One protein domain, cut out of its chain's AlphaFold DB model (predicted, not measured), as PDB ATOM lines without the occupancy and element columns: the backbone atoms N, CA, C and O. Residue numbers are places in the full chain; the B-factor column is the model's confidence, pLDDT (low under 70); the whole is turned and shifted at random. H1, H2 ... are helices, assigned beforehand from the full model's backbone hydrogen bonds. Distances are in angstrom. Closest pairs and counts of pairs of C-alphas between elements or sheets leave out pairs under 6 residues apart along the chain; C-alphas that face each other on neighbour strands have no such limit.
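What this domain is: This is residues 4 to 162 of the 168 residues of the protein "LprI domain-containing protein" of Fluviicola sp. RIFCSPHIGHO2_12_FULL_43_24 (UniProt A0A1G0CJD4). Four long helices lie side by side as an up-and-down bundle, each running against the one before it in the chain: H3 and H6 make the core, with H2 along one side and H4 more loosely along the other. H1 crosses H2 obliquely at the edge away from H4, and short H5 sits in the turn between H4 and H6. The 159 printed residues hold six named helices, H1 to H6 in chain order, and no named strand: all helix. The whole is only just compact, close to loose, with a radius of gyration of the C-alphas of 17.9 A and spans of 49 by 40 by 29 A.

How they stand to each other: H3, residues 66 to 94, touches H6, residues 134 to 160, the same way at a shallow tilt of 16 degrees; the closest C-alphas, of Glu 77 and Val 145, are 4.5 A apart. H2, residues 36 to 62, forms a helical hairpin with H3, closest at the C-alphas of Ala 60 and Met 69, 4.9 A. H2 touches H6 with residues 37 to 45 alone, closest at the C-alphas of Ser 38 and Met 160, 4.6 A. H4, residues 97 to 124, touches H6 with residues 114 to 122 alone, closest at the C-alphas of Gln 122 and Tyr 140, 6.5 A. H1, residues 4 to 23, touches H2 at a steep tilt of 42 degrees, opposite ways, closest at the C-alphas of Leu 17 and Leu 51, 6.2 A. H5, residues 127 to 130, touches no helix. Each O i to N i+4 pair is within hydrogen-bond range in H1, H2, H3 and H4, and 22 of 23 in H6; H5 is too short for one.

Where its parts are: H3 measures 42.0 A, H4 40.8 A, H6 39.2 A, H2 38.7 A and H1 29.2 A. C-alpha 4 begins H1 at (52.320, 125.695, 81.573); C-alpha 160 ends H6 at (78.431, 137.457, 55.487).

The domain as a whole: The two farthest C-alphas, of Gly 36 and Arg 128, are 52.7 A apart. The printed part has no cut; the link from H1 to H2 is long, with 12 residues. No printed residue is under 70 in pLDDT.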
ATOM      1  N   ALA A   4      53.421 124.974  82.211       94.94
ATOM      2  CA  ALA A   4      52.320 125.695  81.573       94.94
ATOM      3  C   ALA A   4      52.378 127.212  81.828       94.94
ATOM      4  O   ALA A   4      52.039 128.010  80.951       94.94
ATOM      5  N   GLU A   5      52.820 127.609  83.024       95.19
ATOM      6  CA  GLU A   5      53.031 129.010  83.388       95.19
ATOM      7  C   GLU A   5      54.191 129.606  82.580       95.19
ATOM      8  O   GLU A   5      54.031 130.655  81.952       95.19
ATOM      9  N   LEU A   6      55.320 128.892  82.507       93.75
ATOM     10  CA  LEU A   6      56.475 129.304  81.713       93.75
ATOM     11  C   LEU A   6      56.126 129.443  80.224       93.75
ATOM     12  O   LEU A   6      56.519 130.423  79.592       93.75
ATOM     13  N   ASP A   7      55.370 128.505  79.656       95.38
ATOM     14  CA  ASP A   7      54.945 128.562  78.254       95.38
ATOM     15  C   ASP A   7      54.053 129.776  77.963       95.38
ATOM     16  O   ASP A   7      54.134 130.377  76.887       95.38
ATOM     17  N   SER A   8      53.199 130.154  78.918       96.88
ATOM     18  CA  SER A   8      52.378 131.362  78.822       96.88
ATOM     19  C   SER A   8      53.245 132.623  78.837       96.88
ATOM     20  O   SER A   8      53.099 133.484  77.966       96.88
ATOM     21  N   LEU A   9      54.198 132.704  79.771       97.38
ATOM     22  CA  LEU A   9      55.136 133.823  79.870       97.38
ATOM     23  C   LEU A   9      56.001 133.957  78.615       97.38
ATOM     24  O   LEU A   9      56.085 135.045  78.050       97.38
ATOM     25  N   LYS A  10      56.550 132.856  78.089       95.75
ATOM     26  CA  LYS A  10      57.336 132.865  76.843       95.75
ATOM     27  C   LYS A  10      56.554 133.427  75.656       95.75
ATOM     28  O   LYS A  10      57.122 134.157  74.841       95.75
ATOM     29  N   LYS A  11      55.252 133.138  75.552       97.06
ATOM     30  CA  LYS A  11      54.390 133.721  74.505       97.06
ATOM     31  C   LYS A  11      54.238 135.230  74.678       97.06
ATOM     32  O   LYS A  11      54.357 135.954  73.692       97.06
ATOM     33  N   GLN A  12      54.007 135.695  75.905       98.06
ATOM     34  CA  GLN A  12      53.904 137.122  76.209       98.06
ATOM     35  C   GLN A  12      55.218 137.855  75.914       98.06
ATOM     36  O   GLN A  12      55.216 138.828  75.162       98.06
ATOM     37  N   TRP A  13      56.341 137.342  76.419       98.19
ATOM     38  CA  TRP A  13      57.674 137.888  76.171       98.19
ATOM     39  C   TRP A  13      58.011 137.937  74.685       98.19
ATOM     40  O   TRP A  13      58.543 138.930  74.211       98.19
ATOM     41  N   THR A  14      57.642 136.913  73.913       97.25
ATOM     42  CA  THR A  14      57.868 136.920  72.460       97.25
ATOM     43  C   THR A  14      57.151 138.087  71.776       97.25
ATOM     44  O   THR A  14      57.691 138.664  70.834       97.25
ATOM     45  N   ILE A  15      55.938 138.435  72.213       98.06
ATOM     46  CA  ILE A  15      55.194 139.579  71.664       98.06
ATOM     47  C   ILE A  15      55.897 140.885  72.041       98.06
ATOM     48  O   ILE A  15      56.146 141.714  71.170       98.06
ATOM     49  N   GLU A  16      56.260 141.034  73.314       98.19
ATOM     50  CA  GLU A  16      56.959 142.214  73.826       98.19
ATOM     51  C   GLU A  16      58.303 142.438  73.122       98.19
ATOM     52  O   GLU A  16      58.569 143.523  72.612       98.19
ATOM     53  N   LEU A  17      59.127 141.399  73.004       98.25
ATOM     54  CA  LEU A  17      60.440 141.493  72.369       98.25
ATOM     55  C   LEU A  17      60.344 141.779  70.869       98.25
ATOM     56  O   LEU A  17      61.184 142.492  70.328       98.25
ATOM     57  N   LYS A  18      59.310 141.279  70.183       97.88
ATOM     58  CA  LYS A  18      59.056 141.647  68.780       97.88
ATOM     59  C   LYS A  18      58.687 143.117  68.628       97.88
ATOM     60  O   LYS A  18      59.094 143.729  67.647       97.88
ATOM     61  N   GLN A  19      57.944 143.676  69.580       97.94
ATOM     62  CA  GLN A  19      57.651 145.104  69.601       97.94
ATOM     63  C   GLN A  19      58.937 145.916  69.838       97.94
ATOM     64  O   GLN A  19      59.210 146.848  69.086       97.94
ATOM     65  N   GLN A  20      59.779 145.498  70.789       98.00
ATOM     66  CA  GLN A  20      61.075 146.139  71.048       98.00
ATOM     67  C   GLN A  20      62.022 146.081  69.841       98.00
ATOM     68  O   GLN A  20      62.719 147.055  69.577       98.00
ATOM     69  N   ILE A  21      62.028 144.982  69.072       97.88
ATOM     70  CA  ILE A  21      62.804 144.884  67.821       97.88
ATOM     71  C   ILE A  21      62.456 146.025  66.865       97.88
ATOM     72  O   ILE A  21      63.360 146.621  66.287       97.88
ATOM     73  N   VAL A  22      61.163 146.326  66.708       96.94
ATOM     74  CA  VAL A  22      60.690 147.395  65.820       96.94
ATOM     75  C   VAL A  22      61.034 148.767  66.396       96.94
ATOM     76  O   VAL A  22      61.532 149.628  65.681       96.94
ATOM     77  N   GLU A  23      60.795 148.977  67.689       97.19
ATOM     78  CA  GLU A  23      61.036 150.270  68.343       97.19
ATOM     79  C   GLU A  23      62.514 150.663  68.375       97.19
ATOM     80  O   GLU A  23      62.842 151.843  68.260       97.19
ATOM     81  N   LEU A  24      63.402 149.680  68.526       96.31
ATOM     82  CA  LEU A  24      64.847 149.886  68.588       96.31
ATOM     83  C   LEU A  24      65.532 149.768  67.219       96.31
ATOM     84  O   LEU A  24      66.740 149.976  67.148       96.31
ATOM     85  N   GLY A  25      64.798 149.422  66.153       96.00
ATOM     86  CA  GLY A  25      65.366 149.219  64.817       96.00
ATOM     87  C   GLY A  25      66.400 148.090  64.766       96.00
ATOM     88  O   GLY A  25      67.404 148.199  64.067       96.00
ATOM     89  N   ILE A  26      66.204 147.016  65.541       96.38
ATOM     90  CA  ILE A  26      67.170 145.909  65.612       96.38
ATOM     91  C   ILE A  26      67.277 145.236  64.242       96.38
ATOM     92  O   ILE A  26      66.297 144.667  63.754       96.38
ATOM     93  N   GLY A  27      68.474 145.231  63.654       92.75
ATOM     94  CA  GLY A  27      68.720 144.659  62.335       92.75
ATOM     95  C   GLY A  27      68.305 145.572  61.176       92.75
ATOM     96  O   GLY A  27      68.101 145.057  60.078       92.75
ATOM     97  N   GLU A  28      68.089 146.867  61.403       91.12
ATOM     98  CA  GLU A  28      67.807 147.872  60.360       91.12
ATOM     99  C   GLU A  28      69.033 148.742  60.029       91.12
ATOM    100  O   GLU A  28      68.916 149.783  59.390       91.12
ATOM    101  N   GLU A  29      70.218 148.336  60.476       87.00
ATOM    102  CA  GLU A  29      71.455 149.065  60.239       87.00
ATOM    103  C   GLU A  29      71.970 148.861  58.804       87.00
ATOM    104  O   GLU A  29      72.288 147.742  58.395       87.00
ATOM    105  N   ASP A  30      72.138 149.959  58.067       80.44
ATOM    106  CA  ASP A  30      72.822 149.965  56.772       80.44
ATOM    107  C   ASP A  30      74.342 149.929  56.983       80.44
ATOM    108  O   ASP A  30      74.914 150.805  57.642       80.44
ATOM    109  N   HIS A  31      75.014 148.923  56.420       83.94
ATOM    110  CA  HIS A  31      76.458 148.753  56.570       83.94
ATOM    111  C   HIS A  31      77.183 149.159  55.286       83.94
ATOM    112  O   HIS A  31      77.043 148.535  54.233       83.94
ATOM    113  N   GLU A  32      78.015 150.201  55.363       83.31
ATOM    114  CA  GLU A  32      78.831 150.610  54.218       83.31
ATOM    115  C   GLU A  32      79.751 149.467  53.758       83.31
ATOM    116  O   GLU A  32      80.546 148.919  54.526       83.31
ATOM    117  N   GLY A  33      79.666 149.129  52.470       80.81
ATOM    118  CA  GLY A  33      80.511 148.112  51.838       80.81
ATOM    119  C   GLY A  33      80.030 146.670  52.010       80.81
ATOM    120  O   GLY A  33      80.676 145.764  51.482       80.81
ATOM    121  N   TRP A  34      78.916 146.436  52.706       83.56
ATOM    122  CA  TRP A  34      78.259 145.132  52.718       83.56
ATOM    123  C   TRP A  34      77.362 144.963  51.491       83.56
ATOM    124  O   TRP A  34      76.867 145.926  50.907       83.56
ATOM    125  N   SER A  35      77.188 143.714  51.054       84.50
ATOM    126  CA  SER A  35      76.185 143.389  50.038       84.50
ATOM    127  C   SER A  35      74.801 143.333  50.686       84.50
ATOM    128  O   SER A  35      74.686 142.922  51.840       84.50
ATOM    129  N   GLY A  36      73.733 143.595  49.924       87.75
ATOM    130  CA  GLY A  36      72.363 143.492  50.455       87.75
ATOM    131  C   GLY A  36      72.009 142.092  50.984       87.75
ATOM    132  O   GLY A  36      71.153 141.932  51.853       87.75
ATOM    133  N   PHE A  37      72.706 141.052  50.510       90.06
ATOM    134  CA  PHE A  37      72.618 139.723  51.110       90.06
ATOM    135  C   PHE A  37      73.236 139.675  52.509       90.06
ATOM    136  O   PHE A  37      72.622 139.124  53.419       90.06
ATOM    137  N   SER A  38      74.426 140.248  52.682       90.44
ATOM    138  CA  SER A  38      75.109 140.304  53.979       90.44
ATOM    139  C   SER A  38      74.289 141.103  54.991       90.44
ATOM    140  O   SER A  38      74.084 140.619  56.103       90.44
ATOM    141  N   ASP A  39      73.709 142.232  54.572       91.38
ATOM    142  CA  ASP A  39      72.777 143.018  55.392       91.38
ATOM    143  C   ASP A  39      71.549 142.195  55.799       91.38
ATOM    144  O   ASP A  39      71.134 142.194  56.958       91.38
ATOM    145  N   SER A  40      70.984 141.412  54.873       93.12
ATOM    146  CA  SER A  40      69.854 140.528  55.176       93.12
ATOM    147  C   SER A  40      70.218 139.437  56.192       93.12
ATOM    148  O   SER A  40      69.438 139.165  57.112       93.12
ATOM    149  N   ILE A  41      71.401 138.826  56.058       95.75
ATOM    150  CA  ILE A  41      71.906 137.831  57.013       95.75
ATOM    151  C   ILE A  41      72.110 138.464  58.391       95.75
ATOM    152  O   ILE A  41      71.666 137.885  59.387       95.75
ATOM    153  N   TYR A  42      72.719 139.648  58.451       94.81
ATOM    154  CA  TYR A  42      72.905 140.392  59.692       94.81
ATOM    155  C   TYR A  42      71.578 140.745  60.353       94.81
ATOM    156  O   TYR A  42      71.374 140.405  61.514       94.81
ATOM    157  N   SER A  43      70.647 141.338  59.603       95.88
ATOM    158  CA  SER A  43      69.318 141.705  60.096       95.88
ATOM    159  C   SER A  43      68.611 140.510  60.733       95.88
ATOM    160  O   SER A  43      68.056 140.595  61.830       95.88
ATOM    161  N   MET A  44      68.671 139.357  60.061       97.38
ATOM    162  CA  MET A  44      68.097 138.114  60.562       97.38
ATOM    163  C   MET A  44      68.786 137.646  61.850       97.38
ATOM    164  O   MET A  44      68.101 137.301  62.809       97.38
ATOM    165  N   TYR A  45      70.121 137.663  61.879       97.81
ATOM    166  CA  TYR A  45      70.921 137.264  63.040       97.81
ATOM    167  C   TYR A  45      70.709 138.166  64.252       97.81
ATOM    168  O   TYR A  45      70.494 137.660  65.357       97.81
ATOM    169  N   ALA A  46      70.688 139.480  64.050       98.00
ATOM    170  CA  ALA A  46      70.421 140.457  65.095       98.00
ATOM    171  C   ALA A  46      69.048 140.210  65.736       98.00
ATOM    172  O   ALA A  46      68.940 140.112  66.956       98.00
ATOM    173  N   LYS A  47      68.000 140.006  64.925       98.38
ATOM    174  CA  LYS A  47      66.635 139.748  65.418       98.38
ATOM    175  C   LYS A  47      66.514 138.402  66.133       98.38
ATOM    176  O   LYS A  47      65.931 138.332  67.217       98.38
ATOM    177  N   ASP A  48      67.072 137.340  65.554       98.44
ATOM    178  CA  ASP A  48      67.055 135.999  66.145       98.44
ATOM    179  C   ASP A  48      67.764 135.967  67.507       98.44
ATOM    180  O   ASP A  48      67.224 135.442  68.485       98.44
ATOM    181  N   THR A  49      68.963 136.551  67.588       98.00
ATOM    182  CA  THR A  49      69.738 136.581  68.835       98.00
ATOM    183  C   THR A  49      69.158 137.540  69.860       98.00
ATOM    184  O   THR A  49      69.176 137.215  71.046       98.00
ATOM    185  N   PHE A  50      68.563 138.661  69.440       98.31
ATOM    186  CA  PHE A  50      67.825 139.542  70.340       98.31
ATOM    187  C   PHE A  50      66.680 138.795  71.030       98.31
ATOM    188  O   PHE A  50      66.564 138.848  72.256       98.31
ATOM    189  N   LEU A  51      65.857 138.060  70.273       98.19
ATOM    190  CA  LEU A  51      64.752 137.286  70.847       98.19
ATOM    191  C   LEU A  51      65.255 136.226  71.826       98.19
ATOM    192  O   LEU A  51      64.742 136.122  72.941       98.19
ATOM    193  N   LEU A  52      66.256 135.446  71.415       98.12
ATOM    194  CA  LEU A  52      66.761 134.333  72.211       98.12
ATOM    195  C   LEU A  52      67.430 134.811  73.508       98.12
ATOM    196  O   LEU A  52      67.084 134.328  74.586       98.12
ATOM    197  N   ASN A  53      68.327 135.797  73.414       97.56
ATOM    198  CA  ASN A  53      69.076 136.305  74.562       97.56
ATOM    199  C   ASN A  53      68.165 136.983  75.584       97.56
ATOM    200  O   ASN A  53      68.294 136.728  76.780       97.56
ATOM    201  N   ASN A  54      67.204 137.795  75.138       98.12
ATOM    202  CA  ASN A  54      66.281 138.433  76.072       98.12
ATOM    203  C   ASN A  54      65.286 137.436  76.678       98.12
ATOM    204  O   ASN A  54      64.952 137.557  77.853       98.12
ATOM    205  N   THR A  55      64.865 136.406  75.932       97.69
ATOM    206  CA  THR A  55      64.042 135.324  76.501       97.69
ATOM    207  C   THR A  55      64.801 134.577  77.597       97.69
ATOM    208  O   THR A  55      64.215 134.269  78.633       97.69
ATOM    209  N   TRP A  56      66.101 134.318  77.408       96.88
ATOM    210  CA  TRP A  56      66.946 133.739  78.454       96.88
ATOM    211  C   TRP A  56      66.982 134.637  79.696       96.88
ATOM    212  O   TRP A  56      66.696 134.147  80.790       96.88
ATOM    213  N   THR A  57      67.253 135.936  79.535       96.94
ATOM    214  CA  THR A  57      67.257 136.901  80.647       96.94
ATOM    215  C   THR A  57      65.924 136.898  81.397       96.94
ATOM    216  O   THR A  57      65.901 136.664  82.602       96.94
ATOM    217  N   PHE A  58      64.801 137.044  80.689       97.62
ATOM    218  CA  PHE A  58      63.470 137.051  81.303       97.62
ATOM    219  C   PHE A  58      63.147 135.742  82.024       97.62
ATOM    220  O   PHE A  58      62.582 135.755  83.118       97.62
ATOM    221  N   GLN A  59      63.536 134.601  81.452       97.31
ATOM    222  CA  GLN A  59      63.327 133.305  82.085       97.31
ATOM    223  C   GLN A  59      64.181 133.129  83.349       97.31
ATOM    224  O   GLN A  59      63.691 132.574  84.333       97.31
ATOM    225  N   ALA A  60      65.433 133.595  83.338       95.56
ATOM    226  CA  ALA A  60      66.306 133.562  84.508       95.56
ATOM    227  C   ALA A  60      65.805 134.495  85.626       95.56
ATOM    228  O   ALA A  60      65.890 134.139  86.800       95.56
ATOM    229  N   ASP A  61      65.233 135.647  85.267       96.81
ATOM    230  CA  ASP A  61      64.646 136.594  86.220       96.81
ATOM    231  C   ASP A  61      63.322 136.093  86.813       96.81
ATOM    232  O   ASP A  61      63.047 136.318  87.992       96.81
ATOM    233  N   ALA A  62      62.520 135.364  86.030       96.31
ATOM    234  CA  ALA A  62      61.269 134.768  86.495       96.31
ATOM    235  C   ALA A  62      61.476 133.632  87.517       96.31
ATOM    236  O   ALA A  62      60.599 133.381  88.345       96.31
ATOM    237  N   ASP A  63      62.618 132.935  87.480       95.38
ATOM    238  CA  ASP A  63      62.963 131.873  88.433       95.38
ATOM    239  C   ASP A  63      64.462 131.903  88.776       95.38
ATOM    240  O   ASP A  63      65.283 131.179  88.207       95.38
ATOM    241  N   GLN A  64      64.809 132.730  89.768       93.94
ATOM    242  CA  GLN A  64      66.189 132.924  90.230       93.94
ATOM    243  C   GLN A  64      66.736 131.771  91.093       93.94
ATOM    244  O   GLN A  64      67.808 131.882  91.694       93.94
ATOM    245  N   THR A  65      66.028 130.643  91.187       95.06
ATOM    246  CA  THR A  65      66.610 129.440  91.787       95.06
ATOM    247  C   THR A  65      67.691 128.870  90.870       95.06
ATOM    248  O   THR A  65      67.649 129.031  89.652       95.06
ATOM    249  N   THR A  66      68.654 128.123  91.420       93.50
ATOM    250  CA  THR A  66      69.665 127.471  90.569       93.50
ATOM    251  C   THR A  66      69.035 126.521  89.544       93.50
ATOM    252  O   THR A  66      69.544 126.380  88.437       93.50
ATOM    253  N   PHE A  67      67.913 125.886  89.890       93.06
ATOM    254  CA  PHE A  67      67.172 125.049  88.953       93.06
ATOM    255  C   PHE A  67      66.566 125.874  87.809       93.06
ATOM    256  O   PHE A  67      66.761 125.526  86.647       93.06
ATOM    257  N   GLY A  68      65.887 126.981  88.129       95.31
ATOM    258  CA  GLY A  68      65.306 127.894  87.141       95.31
ATOM    259  C   GLY A  68      66.351 128.468  86.186       95.31
ATOM    260  O   GLY A  68      66.198 128.371  84.969       95.31
ATOM    261  N   MET A  69      67.477 128.941  86.724       96.00
ATOM    262  CA  MET A  69      68.603 129.444  85.932       96.00
ATOM    263  C   MET A  69      69.236 128.363  85.040       96.00
ATOM    264  O   MET A  69      69.516 128.617  83.868       96.00
ATOM    265  N   ALA A  70      69.437 127.143  85.558       94.88
ATOM    266  CA  ALA A  70      69.968 126.031  84.767       94.88
ATOM    267  C   ALA A  70      69.012 125.635  83.630       94.88
ATOM    268  O   ALA A  70      69.461 125.356  82.518       94.88
ATOM    269  N   ARG A  71      67.699 125.657  83.889       95.81
ATOM    270  CA  ARG A  71      66.663 125.438  82.875       95.81
ATOM    271  C   ARG A  71      66.668 126.537  81.812       95.81
ATOM    272  O   ARG A  71      66.593 126.223  80.632       95.81
ATOM    273  N   ALA A  72      66.789 127.801  82.212       97.50
ATOM    274  CA  ALA A  72      66.862 128.925  81.281       97.50
ATOM    275  C   ALA A  72      68.077 128.809  80.345       97.50
ATOM    276  O   ALA A  72      67.953 129.007  79.139       97.50
ATOM    277  N   ALA A  73      69.230 128.398  80.883       97.56
ATOM    278  CA  ALA A  73      70.418 128.119  80.081       97.56
ATOM    279  C   ALA A  73      70.213 126.933  79.117       97.56
ATOM    280  O   ALA A  73      70.607 127.023  77.959       97.56
ATOM    281  N   TYR A  74      69.558 125.851  79.551       96.88
ATOM    282  CA  TYR A  74      69.222 124.720  78.673       96.88
ATOM    283  C   TYR A  74      68.284 125.124  77.521       96.88
ATOM    284  O   TYR A  74      68.523 124.781  76.361       96.88
ATOM    285  N   ASP A  75      67.235 125.892  77.820       97.69
ATOM    286  CA  ASP A  75      66.300 126.387  76.807       97.69
ATOM    287  C   ASP A  75      67.005 127.333  75.818       97.69
ATOM    288  O   ASP A  75      66.759 127.271  74.611       97.69
ATOM    289  N   CYS A  76      67.927 128.167  76.312       98.38
ATOM    290  CA  CYS A  76      68.758 129.038  75.485       98.38
ATOM    291  C   CYS A  76      69.695 128.240  74.562       98.38
ATOM    292  O   CYS A  76      69.762 128.504  73.363       98.38
ATOM    293  N   GLU A  77      70.375 127.216  75.087       98.19
ATOM    294  CA  GLU A  77      71.239 126.324  74.301       98.19
ATOM    295  C   GLU A  77      70.448 125.591  73.210       98.19
ATOM    296  O   GLU A  77      70.900 125.527  72.067       98.19
ATOM    297  N   THR A  78      69.238 125.128  73.532       98.25
ATOM    298  CA  THR A  78      68.312 124.526  72.561       98.25
ATOM    299  C   THR A  78      67.920 125.528  71.472       98.25
ATOM    300  O   THR A  78      67.913 125.191  70.288       98.25
ATOM    301  N   GLY A  79      67.632 126.780  71.843       98.56
ATOM    302  CA  GLY A  79      67.369 127.850  70.880       98.56
ATOM    303  C   GLY A  79      68.565 128.118  69.965       98.56
ATOM    304  O   GLY A  79      68.398 128.240  68.751       98.56
ATOM    305  N   TYR A  80      69.781 128.127  70.510       98.75
ATOM    306  CA  TYR A  80      70.994 128.274  69.711       98.75
ATOM    307  C   TYR A  80      71.253 127.075  68.796       98.75
ATOM    308  O   TYR A  80      71.748 127.279  67.692       98.75
ATOM    309  N   ASP A  81      70.885 125.850  69.180       98.56
ATOM    310  CA  ASP A  81      70.954 124.688  68.282       98.56
ATOM    311  C   ASP A  81      69.964 124.821  67.105       98.56
ATOM    312  O   ASP A  81      70.304 124.522  65.957       98.56
ATOM    313  N   LEU A  82      68.768 125.376  67.340       98.69
ATOM    314  CA  LEU A  82      67.825 125.709  66.262       98.69
ATOM    315  C   LEU A  82      68.399 126.770  65.312       98.69
ATOM    316  O   LEU A  82      68.317 126.604  64.091       98.69
ATOM    317  N   LEU A  83      69.015 127.831  65.849       98.75
ATOM    318  CA  LEU A  83      69.690 128.847  65.036       98.75
ATOM    319  C   LEU A  83      70.877 128.253  64.272       98.75
ATOM    320  O   LEU A  83      71.026 128.514  63.082       98.75
ATOM    321  N   LEU A  84      71.672 127.390  64.903       98.81
ATOM    322  CA  LEU A  84      72.767 126.679  64.248       98.81
ATOM    323  C   LEU A  84      72.257 125.935  63.019       98.81
ATOM    324  O   LEU A  84      72.796 126.117  61.929       98.81
ATOM    325  N   ASN A  85      71.201 125.136  63.171       98.75
ATOM    326  CA  ASN A  85      70.620 124.383  62.062       98.75
ATOM    327  C   ASN A  85      70.071 125.305  60.961       98.75
ATOM    328  O   ASN A  85      70.254 125.020  59.774       98.75
ATOM    329  N   LYS A  86      69.458 126.437  61.337       98.69
ATOM    330  CA  LYS A  86      68.990 127.472  60.404       98.69
ATOM    331  C   LYS A  86      70.141 128.040  59.565       98.69
ATOM    332  O   LYS A  86      70.082 127.970  58.338       98.69
ATOM    333  N   TYR A  87      71.194 128.560  60.197       98.75
ATOM    334  CA  TYR A  87      72.320 129.188  59.493       98.75
ATOM    335  C   TYR A  87      73.188 128.182  58.739       98.75
ATOM    336  O   TYR A  87      73.632 128.466  57.628       98.75
ATOM    337  N   TYR A  88      73.344 126.970  59.271       98.69
ATOM    338  CA  TYR A  88      73.943 125.858  58.540       98.69
ATOM    339  C   TYR A  88      73.169 125.570  57.245       98.69
ATOM    340  O   TYR A  88      73.775 125.418  56.187       98.69
ATOM    341  N   GLY A  89      71.833 125.533  57.308       98.44
ATOM    342  CA  GLY A  89      70.979 125.330  56.137       98.44
ATOM    343  C   GLY A  89      71.098 126.457  55.108       98.44
ATOM    344  O   GLY A  89      71.226 126.182  53.915       98.44
ATOM    345  N   LEU A  90      71.117 127.715  55.561       97.69
ATOM    346  CA  LEU A  90      71.329 128.877  54.690       97.69
ATOM    347  C   LEU A  90      72.678 128.803  53.972       97.69
ATOM    348  O   LEU A  90      72.724 128.954  52.751       97.69
ATOM    349  N   LEU A  91      73.755 128.509  54.706       97.31
ATOM    350  CA  LEU A  91      75.086 128.349  54.123       97.31
ATOM    351  C   LEU A  91      75.102 127.183  53.136       97.31
ATOM    352  O   LEU A  91      75.690 127.279  52.063       97.31
ATOM    353  N   MET A  92      74.384 126.104  53.445       97.44
ATOM    354  CA  MET A  92      74.323 124.951  52.561       97.44
ATOM    355  C   MET A  92      73.637 125.196  51.233       97.44
ATOM    356  O   MET A  92      74.083 124.660  50.220       97.44
ATOM    357  N   ASN A  93      72.638 126.063  51.216       95.88
ATOM    358  CA  ASN A  93      71.973 126.458  49.983       95.88
ATOM    359  C   ASN A  93      72.823 127.397  49.113       95.88
ATOM    360  O   ASN A  93      72.495 127.581  47.943       95.88
ATOM    361  N   LYS A  94      73.891 127.991  49.661       94.38
ATOM    362  CA  LYS A  94      74.802 128.881  48.925       94.38
ATOM    363  C   LYS A  94      76.022 128.175  48.335       94.38
ATOM    364  O   LYS A  94      76.627 128.712  47.416       94.38
ATOM    365  N   LEU A  95      76.380 126.999  48.845       94.25
ATOM    366  CA  LEU A  95      77.556 126.252  48.400       94.25
ATOM    367  C   LEU A  95      77.216 125.261  47.280       94.25
ATOM    368  O   LEU A  95      76.124 124.680  47.258       94.25
ATOM    369  N   ASP A  96      78.177 125.020  46.388       94.81
ATOM    370  CA  ASP A  96      78.089 123.950  45.396       94.81
ATOM    371  C   ASP A  96      78.210 122.555  46.040       94.81
ATOM    372  O   ASP A  96      78.435 122.407  47.239       94.81
ATOM    373  N   LYS A  97      78.030 121.485  45.259       92.88
ATOM    374  CA  LYS A  97      77.985 120.118  45.810       92.88
ATOM    375  C   LYS A  97      79.291 119.674  46.480       92.88
ATOM    376  O   LYS A  97      79.229 118.908  47.452       92.88
ATOM    377  N   ASP A  98      80.435 120.113  45.970       92.81
ATOM    378  CA  ASP A  98      81.736 119.695  46.484       92.81
ATOM    379  C   ASP A  98      82.031 120.457  47.784       92.81
ATOM    380  O   ASP A  98      82.321 119.838  48.816       92.81
ATOM    381  N   ASP A  99      81.775 121.764  47.805       95.31
ATOM    382  CA  ASP A  99      81.906 122.610  48.993       95.31
ATOM    383  C   ASP A  99      80.880 122.262  50.082       95.31
ATOM    384  O   ASP A  99      81.178 122.294  51.283       95.31
ATOM    385  N   GLN A 100      79.684 121.807  49.694       97.00
ATOM    386  CA  GLN A 100      78.708 121.253  50.634       97.00
ATOM    387  C   GLN A 100      79.278 120.071  51.428       97.00
ATOM    388  O   GLN A 100      78.945 119.869  52.603       97.00
ATOM    389  N   THR A 101      80.141 119.268  50.805       97.31
ATOM    390  CA  THR A 101      80.788 118.129  51.463       97.31
ATOM    391  C   THR A 101      81.833 118.592  52.482       97.31
ATOM    392  O   THR A 101      81.952 117.982  53.556       97.31
ATOM    393  N   LEU A 102      82.521 119.709  52.215       97.44
ATOM    394  CA  LEU A 102      83.442 120.340  53.164       97.44
ATOM    395  C   LEU A 102      82.702 120.860  54.402       97.44
ATOM    396  O   LEU A 102      83.101 120.526  55.523       97.44
ATOM    397  N   LEU A 103      81.582 121.577  54.239       98.00
ATOM    398  CA  LEU A 103      80.813 122.054  55.397       98.00
ATOM    399  C   LEU A 103      80.242 120.895  56.219       98.00
ATOM    400  O   LEU A 103      80.341 120.917  57.444       98.00
ATOM    401  N   LYS A 104      79.685 119.857  55.576       98.50
ATOM    402  CA  LYS A 104      79.184 118.656  56.275       98.50
ATOM    403  C   LYS A 104      80.273 118.021  57.135       98.50
ATOM    404  O   LYS A 104      80.013 117.594  58.260       98.50
ATOM    405  N   THR A 105      81.492 117.952  56.607       98.44
ATOM    406  CA  THR A 105      82.647 117.402  57.324       98.44
ATOM    407  C   THR A 105      83.053 118.301  58.490       98.44
ATOM    408  O   THR A 105      83.180 117.809  59.611       98.44
ATOM    409  N   SER A 106      83.170 119.614  58.260       98.25
ATOM    410  CA  SER A 106      83.433 120.615  59.303       98.25
ATOM    411  C   SER A 106      82.404 120.533  60.437       98.25
ATOM    412  O   SER A 106      82.773 120.408  61.603       98.25
ATOM    413  N   GLN A 107      81.113 120.474  60.103       98.62
ATOM    414  CA  GLN A 107      80.031 120.401  61.081       98.62
ATOM    415  C   GLN A 107      80.047 119.099  61.889       98.62
ATOM    416  O   GLN A 107      79.885 119.127  63.106       98.62
ATOM    417  N   ARG A 108      80.299 117.946  61.255       98.69
ATOM    418  CA  ARG A 108      80.450 116.662  61.968       98.69
ATOM    419  C   ARG A 108      81.647 116.665  62.914       98.69
ATOM    420  O   ARG A 108      81.563 116.095  64.000       98.69
ATOM    421  N   ASN A 109      82.754 117.282  62.507       98.69
ATOM    422  CA  ASN A 109      83.929 117.423  63.361       98.69
ATOM    423  C   ASN A 109      83.640 118.345  64.547       98.69
ATOM    424  O   ASN A 109      83.999 118.003  65.671       98.69
ATOM    425  N   TRP A 110      82.925 119.447  64.318       98.75
ATOM    426  CA  TRP A 110      82.483 120.333  65.389       98.75
ATOM    427  C   TRP A 110      81.570 119.619  66.395       98.75
ATOM    428  O   TRP A 110      81.782 119.763  67.591       98.75
ATOM    429  N   ILE A 111      80.624 118.782  65.947       98.62
ATOM    430  CA  ILE A 111      79.767 117.991  66.854       98.62
ATOM    431  C   ILE A 111      80.614 117.067  67.739       98.62
ATOM    432  O   ILE A 111      80.434 117.044  68.953       98.62
ATOM    433  N   LYS A 112      81.589 116.352  67.160       98.69
ATOM    434  CA  LYS A 112      82.503 115.491  67.935       98.69
ATOM    435  C   LYS A 112      83.301 116.288  68.967       98.69
ATOM    436  O   LYS A 112      83.409 115.854  70.111       98.69
ATOM    437  N   PHE A 113      83.840 117.439  68.564       98.50
ATOM    438  CA  PHE A 113      84.540 118.360  69.457       98.50
ATOM    439  C   PHE A 113      83.622 118.815  70.596       98.50
ATOM    440  O   PHE A 113      83.948 118.591  71.759       98.50
ATOM    441  N   ARG A 114      82.438 119.346  70.270       98.38
ATOM    442  CA  ARG A 114      81.432 119.811  71.229       98.38
ATOM    443  C   ARG A 114      81.097 118.743  72.258       98.38
ATOM    444  O   ARG A 114      81.101 119.025  73.452       98.38
ATOM    445  N   ASP A 115      80.813 117.528  71.807       98.31
ATOM    446  CA  ASP A 115      80.415 116.437  72.692       98.31
ATOM    447  C   ASP A 115      81.581 116.026  73.610       98.31
ATOM    448  O   ASP A 115      81.382 115.832  74.810       98.31
ATOM    449  N   SER A 116      82.815 115.986  73.089       98.31
ATOM    450  CA  SER A 116      84.007 115.709  73.904       98.31
ATOM    451  C   SER A 116      84.307 116.808  74.931       98.31
ATOM    452  O   SER A 116      84.592 116.504  76.091       98.31
ATOM    453  N   GLU A 117      84.156 118.077  74.550       98.06
ATOM    454  CA  GLU A 117      84.336 119.219  75.446       98.06
ATOM    455  C   GLU A 117      83.247 119.254  76.520       98.06
ATOM    456  O   GLU A 117      83.537 119.531  77.681       98.06
ATOM    457  N   ARG A 118      81.994 118.917  76.177       97.38
ATOM    458  CA  ARG A 118      80.896 118.795  77.151       97.38
ATOM    459  C   ARG A 118      81.206 117.739  78.196       97.38
ATOM    460  O   ARG A 118      81.053 118.002  79.385       97.38
ATOM    461  N   MET A 119      81.691 116.573  77.768       97.62
ATOM    462  CA  MET A 119      82.104 115.520  78.695       97.62
ATOM    463  C   MET A 119      83.218 115.997  79.630       97.62
ATOM    464  O   MET A 119      83.129 115.769  80.836       97.62
ATOM    465  N   LEU A 120      84.246 116.667  79.104       97.25
ATOM    466  CA  LEU A 120      85.337 117.207  79.917       97.25
ATOM    467  C   LEU A 120      84.830 118.271  80.900       97.25
ATOM    468  O   LEU A 120      85.042 118.142  82.105       97.25
ATOM    469  N   SER A 121      84.121 119.282  80.403       96.31
ATOM    470  CA  SER A 121      83.596 120.399  81.193       96.31
ATOM    471  C   SER A 121      82.659 119.914  82.304       96.31
ATOM    472  O   SER A 121      82.801 120.307  83.461       96.31
ATOM    473  N   GLN A 122      81.792 118.938  82.011       95.81
ATOM    474  CA  GLN A 122      80.945 118.313  83.025       95.81
ATOM    475  C   GLN A 122      81.774 117.625  84.120       95.81
ATOM    476  O   GLN A 122      81.443 117.739  85.301       95.81
ATOM    477  N   LYS A 123      82.870 116.933  83.776       96.50
ATOM    478  CA  LYS A 123      83.762 116.318  84.778       96.50
ATOM    479  C   LYS A 123      84.435 117.353  85.673       96.50
ATOM    480  O   LYS A 123      84.642 117.059  86.847       96.50
ATOM    481  N   LEU A 124      84.729 118.547  85.162       95.62
ATOM    482  CA  LEU A 124      85.324 119.631  85.950       95.62
ATOM    483  C   LEU A 124      84.364 120.201  87.010       95.62
ATOM    484  O   LEU A 124      84.820 120.835  87.960       95.62
ATOM    485  N   THR A 125      83.061 119.907  86.930       95.81
ATOM    486  CA  THR A 125      82.093 120.251  87.991       95.81
ATOM    487  C   THR A 125      82.204 119.367  89.243       95.81
ATOM    488  O   THR A 125      81.591 119.671  90.267       95.81
ATOM    489  N   ASP A 126      82.975 118.274  89.192       95.88
ATOM    490  CA  ASP A 126      83.202 117.392  90.339       95.88
ATOM    491  C   ASP A 126      83.903 118.155  91.486       95.88
ATOM    492  O   ASP A 126      84.853 118.911  91.233       95.88
ATOM    493  N   PRO A 127      83.497 117.939  92.756       96.12
ATOM    494  CA  PRO A 127      84.093 118.613  93.908       96.12
ATOM    495  C   PRO A 127      85.618 118.529  93.995       96.12
ATOM    496  O   PRO A 127      86.246 119.448  94.515       96.12
ATOM    497  N   ARG A 128      86.228 117.464  93.462       97.44
ATOM    498  CA  ARG A 128      87.686 117.277  93.467       97.44
ATOM    499  C   ARG A 128      88.436 118.280  92.588       97.44
ATOM    500  O   ARG A 128      89.629 118.462  92.808       97.44
ATOM    501  N   TYR A 129      87.773 118.906  91.614       96.06
ATOM    502  CA  TYR A 129      88.395 119.876  90.704       96.06
ATOM    503  C   TYR A 129      87.987 121.318  90.997       96.06
ATOM    504  O   TYR A 129      88.830 122.208  90.945       96.06
ATOM    505  N   SER A 130      86.712 121.558  91.303       94.19
ATOM    506  CA  SER A 130      86.147 122.916  91.363       94.19
ATOM    507  C   SER A 130      85.472 123.263  92.691       94.19
ATOM    508  O   SER A 130      84.880 124.333  92.824       94.19
ATOM    509  N   GLY A 131      85.516 122.357  93.673       92.50
ATOM    510  CA  GLY A 131      84.753 122.476  94.919       92.50
ATOM    511  C   GLY A 131      83.270 122.101  94.779       92.50
ATOM    512  O   GLY A 131      82.594 121.924  95.790       92.50
ATOM    513  N   GLY A 132      82.783 121.887  93.550       92.81
ATOM    514  CA  GLY A 132      81.442 121.386  93.266       92.81
ATOM    515  C   GLY A 132      80.335 122.375  93.631       92.81
ATOM    516  O   GLY A 132      80.502 123.590  93.554       92.81
ATOM    517  N   GLY A 133      79.176 121.843  94.014       93.44
ATOM    518  CA  GLY A 133      77.997 122.651  94.314       93.44
ATOM    519  C   GLY A 133      77.244 123.113  93.066       93.44
ATOM    520  O   GLY A 133      77.631 122.864  91.924       93.44
ATOM    521  N   THR A 134      76.111 123.768  93.292       93.31
ATOM    522  CA  THR A 134      75.167 124.113  92.222       93.31
ATOM    523  C   THR A 134      75.673 125.248  91.327       93.31
ATOM    524  O   THR A 134      75.321 125.299  90.152       93.31
ATOM    525  N   ILE A 135      76.580 126.095  91.831       93.31
ATOM    526  CA  ILE A 135      77.235 127.140  91.034       93.31
ATOM    527  C   ILE A 135      78.060 126.557  89.877       93.31
ATOM    528  O   ILE A 135      78.046 127.108  88.783       93.31
ATOM    529  N   GLN A 136      78.706 125.402  90.075       95.56
ATOM    530  CA  GLN A 136      79.478 124.739  89.017       95.56
ATOM    531  C   GLN A 136      78.577 124.196  87.905       95.56
ATOM    532  O   GLN A 136      78.970 124.195  86.742       95.56
ATOM    533  N   GLN A 137      77.346 123.797  88.239       92.19
ATOM    534  CA  GLN A 137      76.357 123.403  87.234       92.19
ATOM    535  C   GLN A 137      75.896 124.604  86.404       92.19
ATOM    536  O   GLN A 137      75.778 124.483  85.192       92.19
ATOM    537  N   LEU A 138      75.709 125.777  87.024       94.56
ATOM    538  CA  LEU A 138      75.390 127.005  86.287       94.56
ATOM    539  C   LEU A 138      76.524 127.426  85.352       94.56
ATOM    540  O   LEU A 138      76.265 127.734  84.193       94.56
ATOM    541  N   ILE A 139      77.771 127.370  85.828       95.31
ATOM    542  CA  ILE A 139      78.956 127.652  85.004       95.31
ATOM    543  C   ILE A 139      78.996 126.716  83.789       95.31
ATOM    544  O   ILE A 139      79.177 127.182  82.665       95.31
ATOM    545  N   TYR A 140      78.780 125.414  84.000       96.56
ATOM    546  CA  TYR A 140      78.705 124.434  82.918       96.56
ATOM    547  C   TYR A 140      77.577 124.755  81.926       96.56
ATOM    548  O   TYR A 140      77.830 124.813  80.722       96.56
ATOM    549  N   SER A 141      76.358 125.020  82.406       96.06
ATOM    550  CA  SER A 141      75.216 125.326  81.537       96.06
ATOM    551  C   SER A 141      75.442 126.598  80.714       96.06
ATOM    552  O   SER A 141      75.262 126.576  79.497       96.06
ATOM    553  N   SER A 142      75.918 127.689  81.321       95.50
ATOM    554  CA  SER A 142      76.266 128.914  80.588       95.50
ATOM    555  C   SER A 142      77.364 128.669  79.553       95.50
ATOM    556  O   SER A 142      77.275 129.147  78.426       95.50
ATOM    557  N   TRP A 143      78.379 127.871  79.891       97.75
ATOM    558  CA  TRP A 143      79.424 127.503  78.940       97.75
ATOM    559  C   TRP A 143      78.877 126.696  77.748       97.75
ATOM    560  O   TRP A 143      79.308 126.924  76.617       97.75
ATOM    561  N   THR A 144      77.900 125.801  77.953       97.94
ATOM    562  CA  THR A 144      77.280 125.062  76.836       97.94
ATOM    563  C   THR A 144      76.508 125.959  75.873       97.94
ATOM    564  O   THR A 144      76.585 125.726  74.665       97.94
ATOM    565  N   VAL A 145      75.834 126.996  76.384       98.25
ATOM    566  CA  VAL A 145      75.180 128.030  75.566       98.25
ATOM    567  C   VAL A 145      76.221 128.731  74.699       98.25
ATOM    568  O   VAL A 145      76.094 128.759  73.477       98.25
ATOM    569  N   GLU A 146      77.298 129.218  75.320       98.12
ATOM    570  CA  GLU A 146      78.363 129.952  74.631       98.12
ATOM    571  C   GLU A 146      79.072 129.118  73.561       98.12
ATOM    572  O   GLU A 146      79.408 129.628  72.491       98.12
ATOM    573  N   LEU A 147      79.287 127.828  73.819       98.38
ATOM    574  CA  LEU A 147      79.893 126.921  72.850       98.38
ATOM    575  C   LEU A 147      79.037 126.784  71.583       98.38
ATOM    576  O   LEU A 147      79.575 126.807  70.474       98.38
ATOM    577  N   THR A 148      77.717 126.653  71.735       98.56
ATOM    578  CA  THR A 148      76.787 126.559  70.600       98.56
ATOM    579  C   THR A 148      76.625 127.915  69.907       98.56
ATOM    580  O   THR A 148      76.701 127.975  68.680       98.56
ATOM    581  N   ARG A 149      76.497 129.010  70.671       98.62
ATOM    582  CA  ARG A 149      76.408 130.388  70.159       98.62
ATOM    583  C   ARG A 149      77.578 130.736  69.244       98.62
ATOM    584  O   ARG A 149      77.353 131.186  68.126       98.62
ATOM    585  N   LYS A 150      78.813 130.446  69.663       98.62
ATOM    586  CA  LYS A 150      80.014 130.687  68.843       98.62
ATOM    587  C   LYS A 150      79.970 129.967  67.500       98.62
ATOM    588  O   LYS A 150      80.426 130.502  66.499       98.62
ATOM    589  N   ARG A 151      79.397 128.763  67.449       98.62
ATOM    590  CA  ARG A 151      79.242 128.053  66.175       98.62
ATOM    591  C   ARG A 151      78.208 128.706  65.267       98.62
ATOM    592  O   ARG A 151      78.390 128.696  64.053       98.62
ATOM    593  N   VAL A 152      77.136 129.260  65.833       98.81
ATOM    594  CA  VAL A 152      76.181 130.076  65.070       98.81
ATOM    595  C   VAL A 152      76.887 131.291  64.475       98.81
ATOM    596  O   VAL A 152      76.759 131.519  63.278       98.81
ATOM    597  N   GLU A 153      77.683 132.002  65.277       98.56
ATOM    598  CA  GLU A 153      78.482 133.149  64.823       98.56
ATOM    599  C   GLU A 153      79.425 132.779  63.680       98.56
ATOM    600  O   GLU A 153      79.411 133.439  62.653       98.56
ATOM    601  N   GLU A 154      80.161 131.670  63.788       98.31
ATOM    602  CA  GLU A 154      81.029 131.201  62.699       98.31
ATOM    603  C   GLU A 154      80.261 130.972  61.386       98.31
ATOM    604  O   GLU A 154      80.739 131.331  60.311       98.31
ATOM    605  N   LEU A 155      79.069 130.368  61.450       98.56
ATOM    606  CA  LEU A 155      78.241 130.110  60.267       98.56
ATOM    607  C   LEU A 155      77.695 131.408  59.659       98.56
ATOM    608  O   LEU A 155      77.624 131.530  58.435       98.56
ATOM    609  N   VAL A 156      77.319 132.364  60.508       98.12
ATOM    610  CA  VAL A 156      76.870 133.702  60.110       98.12
ATOM    611  C   VAL A 156      78.013 134.486  59.471       98.12
ATOM    612  O   VAL A 156      77.835 135.028  58.383       98.12
ATOM    613  N   ASP A 157      79.206 134.454  60.059       96.44
ATOM    614  CA  ASP A 157      80.408 135.077  59.507       96.44
ATOM    615  C   ASP A 157      80.759 134.498  58.134       96.44
ATOM    616  O   ASP A 157      81.146 135.230  57.222       96.44
ATOM    617  N   TYR A 158      80.624 133.180  57.948       96.06
ATOM    618  CA  TYR A 158      80.813 132.567  56.632       96.06
ATOM    619  C   TYR A 158      79.790 133.079  55.622       96.06
ATOM    620  O   TYR A 158      80.174 133.407  54.504       96.06
ATOM    621  N   LEU A 159      78.518 133.187  56.010       95.56
ATOM    622  CA  LEU A 159      77.460 133.730  55.160       95.56
ATOM    623  C   LEU A 159      77.710 135.195  54.780       95.56
ATOM    624  O   LEU A 159      77.572 135.537  53.612       95.56
ATOM    625  N   MET A 160      78.124 136.039  55.727       92.19
ATOM    626  CA  MET A 160      78.431 137.457  55.487       92.19
ATOM    627  C   MET A 160      79.657 137.663  54.584       92.19
ATOM    628  O   MET A 160      79.786 138.693  53.933       92.19
ATOM    629  N   ARG A 161      80.566 136.684  54.511       90.19
ATOM    630  CA  ARG A 161      81.704 136.709  53.575       90.19
ATOM    631  C   ARG A 161      81.325 136.312  52.153       90.19
ATOM    632  O   ARG A 161      82.128 136.524  51.246       90.19
ATOM    633  N   ILE A 162      80.154 135.705  51.950       88.19
ATOM    634  CA  ILE A 162      79.692 135.347  50.610       88.19
ATOM    635  C   ILE A 162      79.291 136.636  49.902       88.19
ATOM    636  O   ILE A 162      78.209 137.192  50.099       88.19
TER     637      ILE A 162